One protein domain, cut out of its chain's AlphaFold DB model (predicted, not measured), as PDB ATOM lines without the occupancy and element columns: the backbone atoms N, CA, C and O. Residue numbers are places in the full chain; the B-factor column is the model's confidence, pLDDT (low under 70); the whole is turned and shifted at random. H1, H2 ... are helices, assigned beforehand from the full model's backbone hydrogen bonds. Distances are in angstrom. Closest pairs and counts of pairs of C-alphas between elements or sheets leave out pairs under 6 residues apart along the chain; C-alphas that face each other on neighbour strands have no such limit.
ATOM      1  N   GLY A  37       9.056 -18.207  12.971       69.56
ATOM      2  CA  GLY A  37       7.712 -18.062  13.547       69.56
ATOM      3  C   GLY A  37       7.500 -18.883  14.832       69.56
ATOM      4  O   GLY A  37       7.120 -18.311  15.855       69.56
ATOM      5  N   PRO A  38       7.763 -20.206  14.828       75.25
ATOM      6  CA  PRO A  38       7.713 -21.034  16.036       75.25
ATOM      7  C   PRO A  38       8.609 -20.540  17.182       75.25
ATOM      8  O   PRO A  38       8.175 -20.541  18.333       75.25
ATOM      9  N   LEU A  39       9.826 -20.072  16.885       77.06
ATOM     10  CA  LEU A  39      10.739 -19.530  17.897       77.06
ATOM     11  C   LEU A  39      10.224 -18.213  18.497       77.06
ATOM     12  O   LEU A  39      10.290 -18.041  19.711       77.06
ATOM     13  N   CYS A  40       9.636 -17.325  17.688       74.62
ATOM     14  CA  CYS A  40       8.976 -16.115  18.190       74.62
ATOM     15  C   CYS A  40       7.804 -16.431  19.131       74.62
ATOM     16  O   CYS A  40       7.627 -15.733  20.123       74.62
ATOM     17  N   LYS A  41       7.034 -17.499  18.878       73.56
ATOM     18  CA  LYS A  41       5.950 -17.923  19.784       73.56
ATOM     19  C   LYS A  41       6.475 -18.420  21.134       73.56
ATOM     20  O   LYS A  41       5.862 -18.139  22.158       73.56
ATOM     21  N   LEU A  42       7.600 -19.140  21.143       76.88
ATOM     22  CA  LEU A  42       8.257 -19.564  22.386       76.88
ATOM     23  C   LEU A  42       8.805 -18.363  23.169       76.88
ATOM     24  O   LEU A  42       8.641 -18.311  24.384       76.88
ATOM     25  N   LEU A  43       9.393 -17.387  22.471       79.31
ATOM     26  CA  LEU A  43       9.880 -16.140  23.067       79.31
ATOM     27  C   LEU A  43       8.729 -15.335  23.698       79.31
ATOM     28  O   LEU A  43       8.791 -14.997  24.874       79.31
ATOM     29  N   GLN A  44       7.629 -15.144  22.963       78.88
ATOM     30  CA  GLN A  44       6.443 -14.418  23.440       78.88
ATOM     31  C   GLN A  44       5.756 -15.086  24.638       78.88
ATOM     32  O   GLN A  44       5.136 -14.408  25.458       78.88
ATOM     33  N   LEU A  45       5.879 -16.410  24.786       77.50
ATOM     34  CA  LEU A  45       5.369 -17.109  25.964       77.50
ATOM     35  C   LEU A  45       6.104 -16.661  27.239       77.50
ATOM     36  O   LEU A  45       5.471 -16.518  28.284       77.50
ATOM     37  N   ALA A  46       7.405 -16.372  27.140       80.81
ATOM     38  CA  ALA A  46       8.207 -15.825  28.231       80.81
ATOM     39  C   ALA A  46       8.018 -14.317  28.445       80.81
ATOM     40  O   ALA A  46       8.523 -13.808  29.438       80.81
ATOM     41  N   ASP A  47       7.253 -13.602  27.613       80.31
ATOM     42  CA  ASP A  47       6.927 -12.182  27.835       80.31
ATOM     43  C   ASP A  47       5.688 -12.024  28.727       80.31
ATOM     44  O   ASP A  47       5.646 -11.169  29.616       80.31
ATOM     45  N   GLY A  48       4.708 -12.916  28.573       76.50
ATOM     46  CA  GLY A  48       3.468 -12.916  29.351       76.50
ATOM     47  C   GLY A  48       3.596 -13.509  30.758       76.50
ATOM     48  O   GLY A  48       4.589 -14.144  31.112       76.50
ATOM     49  N   ILE A  49       2.561 -13.306  31.573       75.81
ATOM     50  CA  ILE A  49       2.294 -14.104  32.778       75.81
ATOM     51  C   ILE A  49       0.986 -14.846  32.499       75.81
ATOM     52  O   ILE A  49       0.003 -14.189  32.142       75.81
ATOM     53  N   PRO A  50       0.947 -16.184  32.606       70.94
ATOM     54  CA  PRO A  50      -0.290 -16.913  32.391       70.94
ATOM     55  C   PRO A  50      -1.306 -16.529  33.468       70.94
ATOM     56  O   PRO A  50      -1.002 -16.536  34.659       70.94
ATOM     57  N   THR A  51      -2.522 -16.214  33.034       70.50
ATOM     58  CA  THR A  51      -3.658 -15.912  33.908       70.50
ATOM     59  C   THR A  51      -4.742 -16.957  33.695       70.50
ATOM     60  O   THR A  51      -5.064 -17.266  32.545       70.50
ATOM     61  N   ALA A  52      -5.345 -17.463  34.770       68.06
ATOM     62  CA  ALA A  52      -6.581 -18.235  34.673       68.06
ATOM     63  C   ALA A  52      -7.788 -17.340  34.978       68.06
ATOM     64  O   ALA A  52      -7.660 -16.331  35.679       68.06
ATOM     65  N   PRO A  53      -8.986 -17.714  34.499       69.94
ATOM     66  CA  PRO A  53     -10.214 -17.198  35.078       69.94
ATOM     67  C   PRO A  53     -10.197 -17.443  36.589       69.94
ATOM     68  O   PRO A  53      -9.894 -18.552  37.037       69.94
ATOM     69  N   SER A 176       1.864 -19.208  39.043       87.19
ATOM     70  CA  SER A 176       2.115 -18.270  37.940       87.19
ATOM     71  C   SER A 176       3.546 -17.724  37.937       87.19
ATOM     72  O   SER A 176       4.198 -17.701  36.894       87.19
ATOM     73  N   THR A 177       4.080 -17.372  39.112       87.88
ATOM     74  CA  THR A 177       5.478 -16.950  39.285       87.88
ATOM     75  C   THR A 177       6.466 -18.065  38.947       87.88
ATOM     76  O   THR A 177       7.475 -17.800  38.301       87.88
ATOM     77  N   GLN A 178       6.176 -19.311  39.341       90.25
ATOM     78  CA  GLN A 178       7.028 -20.456  39.010       90.25
ATOM     79  C   GLN A 178       7.006 -20.729  37.505       90.25
ATOM     80  O   GLN A 178       8.061 -20.865  36.900       90.25
ATOM     81  N   ILE A 179       5.823 -20.703  36.881       88.19
ATOM     82  CA  ILE A 179       5.690 -20.851  35.429       88.19
ATOM     83  C   ILE A 179       6.481 -19.752  34.710       88.19
ATOM     84  O   ILE A 179       7.199 -20.036  33.755       88.19
ATOM     85  N   LYS A 180       6.411 -18.501  35.185       88.62
ATOM     86  CA  LYS A 180       7.200 -17.396  34.627       88.62
ATOM     87  C   LYS A 180       8.705 -17.641  34.761       88.62
ATOM     88  O   LYS A 180       9.433 -17.428  33.798       88.62
ATOM     89  N   ALA A 181       9.164 -18.104  35.922       89.62
ATOM     90  CA  ALA A 181      10.568 -18.423  36.158       89.62
ATOM     91  C   ALA A 181      11.068 -19.566  35.255       89.62
ATOM     92  O   ALA A 181      12.161 -19.474  34.692       89.62
ATOM     93  N   ASP A 182      10.257 -20.607  35.063       90.69
ATOM     94  CA  ASP A 182      10.579 -21.741  34.192       90.69
ATOM     95  C   ASP A 182      10.645 -21.312  32.719       90.69
ATOM     96  O   ASP A 182      11.584 -21.673  32.006       90.69
ATOM     97  N   LEU A 183       9.693 -20.483  32.273       89.25
ATOM     98  CA  LEU A 183       9.680 -19.912  30.923       89.25
ATOM     99  C   LEU A 183      10.893 -19.009  30.678       89.25
ATOM    100  O   LEU A 183      11.563 -19.152  29.655       89.25
ATOM    101  N   ASN A 184      11.228 -18.133  31.629       87.94
ATOM    102  CA  ASN A 184      12.419 -17.290  31.535       87.94
ATOM    103  C   ASN A 184      13.702 -18.136  31.499       87.94
ATOM    104  O   ASN A 184      14.575 -17.891  30.671       87.94
ATOM    105  N   THR A 185      13.800 -19.182  32.325       88.88
ATOM    106  CA  THR A 185      14.961 -20.087  32.327       88.88
ATOM    107  C   THR A 185      15.100 -20.812  30.990       88.88
ATOM    108  O   THR A 185      16.202 -20.912  30.456       88.88
ATOM    109  N   ALA A 186      13.994 -21.285  30.412       84.75
ATOM    110  CA  ALA A 186      14.002 -21.983  29.129       84.75
ATOM    111  C   ALA A 186      14.409 -21.080  27.952       84.75
ATOM    112  O   ALA A 186      15.070 -21.545  27.025       84.75
ATOM    113  N   VAL A 187      14.016 -19.802  27.982       85.00
ATOM    114  CA  VAL A 187      14.240 -18.853  26.881       85.00
ATOM    115  C   VAL A 187      15.556 -18.086  27.029       85.00
ATOM    116  O   VAL A 187      16.305 -17.947  26.062       85.00
ATOM    117  N   TYR A 188      15.849 -17.600  28.232       83.44
ATOM    118  CA  TYR A 188      16.959 -16.689  28.514       83.44
ATOM    119  C   TYR A 188      18.095 -17.337  29.313       83.44
ATOM    120  O   TYR A 188      19.169 -16.747  29.428       83.44
ATOM    121  N   GLY A 189      17.889 -18.542  29.855       84.81
ATOM    122  CA  GLY A 189      18.850 -19.193  30.750       84.81
ATOM    123  C   GLY A 189      18.888 -18.597  32.161       84.81
ATOM    124  O   GLY A 189      19.742 -18.989  32.953       84.81
ATOM    125  N   ASP A 190      17.982 -17.669  32.484       85.81
ATOM    126  CA  ASP A 190      17.881 -16.989  33.778       85.81
ATOM    127  C   ASP A 190      16.413 -16.940  34.219       85.81
ATOM    128  O   ASP A 190      15.537 -16.547  33.454       85.81
ATOM    129  N   ALA A 191      16.129 -17.324  35.462       88.62
ATOM    130  CA  ALA A 191      14.773 -17.337  36.008       88.62
ATOM    131  C   ALA A 191      14.157 -15.930  36.148       88.62
ATOM    132  O   ALA A 191      12.933 -15.774  36.146       88.62
ATOM    133  N   ASN A 192      14.988 -14.893  36.248       87.38
ATOM    134  CA  ASN A 192      14.559 -13.528  36.554       87.38
ATOM    135  C   ASN A 192      14.294 -12.673  35.304       87.38
ATOM    136  O   ASN A 192      14.078 -11.467  35.427       87.38
ATOM    137  N   GLY A 193      14.296 -13.276  34.111       82.62
ATOM    138  CA  GLY A 193      14.013 -12.603  32.843       82.62
ATOM    139  C   GLY A 193      15.203 -12.662  31.897       82.62
ATOM    140  O   GLY A 193      15.918 -13.654  31.856       82.62
ATOM    141  N   GLU A 194      15.434 -11.595  31.136       80.75
ATOM    142  CA  GLU A 194      16.422 -11.604  30.052       80.75
ATOM    143  C   GLU A 194      17.889 -11.723  30.507       80.75
ATOM    144  O   GLU A 194      18.759 -11.899  29.661       80.75
ATOM    145  N   GLY A 195      18.219 -11.613  31.797       75.62
ATOM    146  CA  GLY A 195      19.585 -11.825  32.301       75.62
ATOM    147  C   GLY A 195      20.681 -11.141  31.461       75.62
ATOM    148  O   GLY A 195      20.647  -9.933  31.210       75.62
ATOM    149  N   ASP A 196      21.666 -11.920  31.006       71.75
ATOM    150  CA  ASP A 196      22.718 -11.462  30.083       71.75
ATOM    151  C   ASP A 196      22.287 -11.454  28.605       71.75
ATOM    152  O   ASP A 196      22.919 -10.779  27.786       71.75
ATOM    153  N   TYR A 197      21.187 -12.134  28.255       66.25
ATOM    154  CA  TYR A 197      20.575 -12.060  26.925       66.25
ATOM    155  C   TYR A 197      20.180 -10.613  26.592       66.25
ATOM    156  O   TYR A 197      20.574 -10.097  25.544       66.25
ATOM    157  N   LYS A 208      17.450  -5.281  17.972       38.38
ATOM    158  CA  LYS A 208      16.641  -4.313  18.738       38.38
ATOM    159  C   LYS A 208      15.218  -4.150  18.205       38.38
ATOM    160  O   LYS A 208      14.395  -3.544  18.884       38.38
ATOM    161  N   THR A 209      14.898  -4.687  17.028       44.28
ATOM    162  CA  THR A 209      13.516  -4.710  16.542       44.28
ATOM    163  C   THR A 209      12.808  -5.972  17.024       44.28
ATOM    164  O   THR A 209      12.520  -6.876  16.244       44.28
ATOM    165  N   ILE A 210      12.479  -5.989  18.323       50.06
ATOM    166  CA  ILE A 210      11.475  -6.876  18.952       50.06
ATOM    167  C   ILE A 210      10.196  -6.975  18.085       50.06
ATOM    168  O   ILE A 210       9.563  -8.025  18.014       50.06
ATOM    169  N   ALA A 211       9.917  -5.938  17.286       52.56
ATOM    170  CA  ALA A 211       8.844  -5.873  16.296       52.56
ATOM    171  C   ALA A 211       8.792  -7.022  15.260       52.56
ATOM    172  O   ALA A 211       7.737  -7.266  14.688       52.56
ATOM    173  N   LYS A 212       9.881  -7.761  14.990       55.47
ATOM    174  CA  LYS A 212       9.836  -8.879  14.017       55.47
ATOM    175  C   LYS A 212       8.994 -10.067  14.506       55.47
ATOM    176  O   LYS A 212       8.432 -10.790  13.680       55.47
ATOM    177  N   CYS A 213       8.894 -10.268  15.823       60.50
ATOM    178  CA  CYS A 213       8.001 -11.278  16.389       60.50
ATOM    179  C   CYS A 213       6.534 -10.810  16.431       60.50
ATOM    180  O   CYS A 213       5.638 -11.653  16.346       60.50
ATOM    181  N   ASP A 214       6.272  -9.497  16.446       54.72
ATOM    182  CA  ASP A 214       4.911  -8.928  16.436       54.72
ATOM    183  C   ASP A 214       4.145  -9.244  15.135       54.72
ATOM    184  O   ASP A 214       2.929  -9.454  15.155       54.72
ATOM    185  N   ASP A 215       4.860  -9.370  14.012       52.81
ATOM    186  CA  ASP A 215       4.280  -9.702  12.702       52.81
ATOM    187  C   ASP A 215       4.073 -11.215  12.482       52.81
ATOM    188  O   ASP A 215       3.260 -11.618  11.649       52.81
ATOM    189  N   SER A 216       4.786 -12.067  13.232       47.59
ATOM    190  CA  SER A 216       4.812 -13.534  13.036       47.59
ATOM    191  C   SER A 216       4.089 -14.329  14.139       47.59
ATOM    192  O   SER A 216       3.828 -15.522  13.976       47.59
ATOM    193  N   GLY A 217       3.772 -13.684  15.266       38.38
ATOM    194  CA  GLY A 217       3.273 -14.307  16.498       38.38
ATOM    195  C   GLY A 217       1.761 -14.254  16.725       38.38
ATOM    196  O   GLY A 217       1.295 -14.652  17.790       38.38
ATOM    197  N   LYS A 218       0.956 -13.786  15.761       42.84
ATOM    198  CA  LYS A 218      -0.503 -13.716  15.952       42.84
ATOM    199  C   LYS A 218      -1.092 -15.117  16.133       42.84
ATOM    200  O   LYS A 218      -1.079 -15.938  15.214       42.84
ATOM    201  N   ILE A 219      -1.617 -15.386  17.325       39.53
ATOM    202  CA  ILE A 219      -2.447 -16.557  17.596       39.53
ATOM    203  C   ILE A 219      -3.834 -16.227  17.042       39.53
ATOM    204  O   ILE A 219      -4.470 -15.275  17.493       39.53
ATOM    205  N   ALA A 220      -4.271 -16.951  16.012       36.16
ATOM    206  CA  ALA A 220      -5.674 -16.923  15.620       36.16
ATOM    207  C   ALA A 220      -6.473 -17.497  16.798       36.16
ATOM    208  O   ALA A 220      -6.184 -18.616  17.224       36.16
ATOM    209  N   GLY A 221      -7.365 -16.679  17.362       33.16
ATOM    210  CA  GLY A 221      -8.270 -17.088  18.437       33.16
ATOM    211  C   GLY A 221      -9.203 -18.210  18.016       33.16
ATOM    212  O   GLY A 221      -9.497 -18.309  16.801       33.16
TER     213      GLY A 221
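What this domain is: This is residues 37 to 53, 176 to 197 and 208 to 221 of the 221 residues of the protein "Trypanosomal VSG domain containing protein" of Trypanosoma brucei equiperdum (UniProt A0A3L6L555). Picture a flat, broken-up model in which the short helix H1 stands in the middle, with the longest helix, H2, beyond the end of H1 and the four-residue H3 beside its first half. Stretches with no named element, residues 46 to 53 after H1 and residues 215 to 221 after H3, run out toward low x. The printed part has 53 residues in three pieces, with three named helices in the order H1, H2, H3 and no named strand; 26 residues, under half, are in named elements, and the class is all helix. It is only just compact, close to loose, with a radius of gyration of the C-alphas of 11.8 A, and its C-alphas span 33 by 27 by 15 A.

Where its parts are: Start with H2, residues 176 to 188. Find C-alpha 176 at (2.115, -18.270, 37.940); from there the helix runs 17.7 A to C-alpha 188 at (16.959, -16.689, 28.514). Next look at H1, residues 37 to 45, which begins at C-alpha 37 at (7.712, -18.062, 13.547) and runs 12.7 A to C-alpha 45. Last comes H3, residues 211 to 214, 5.0 A long, which ends at C-alpha 214 at (4.911, -8.928, 16.436).

How they stand to each other: From H2, look toward H1: the two only just touch, with 3 pairs of C-alphas within 8 A. H2 touches H1 with residues 183 to 187 alone, and the closest C-alphas, those of Leu 43 and Val 187, are 6.4 A apart. Their lines stand at a steep tilt of 40 degrees, and they run opposite ways. Now go to Cys 40 of H1 and Cys 213 of H3: H1 and H3 touch, and these are their closest C-alphas, 5.3 A apart. H2 and H3 are apart. On the backbone, every O i to N i+4 pair in H1 and H2 is within hydrogen-bond range; H3 is too short for such a pair, and its 1 pair of O i and N i+3 is within range.

The domain as a whole: The two C-alphas farthest apart are those of Pro 53 and Lys 208, 34.0 A. At the first cut, residues 54 to 175 are not printed, and C-alphas 53 and 176 are 12.7 A apart. At the second, residues 198 to 207 are not printed, and C-alphas 197 and 208 are 11.9 A apart. The links H1 to H2 and H2 to H3 both run across a cut. Read the B-factor column for confidence: the mean pLDDT of the printed part is 71.5, and residue 37, residues 52 to 53, residue 197 and residues 208 to 221, the last of them the chain's last residue, are under 70.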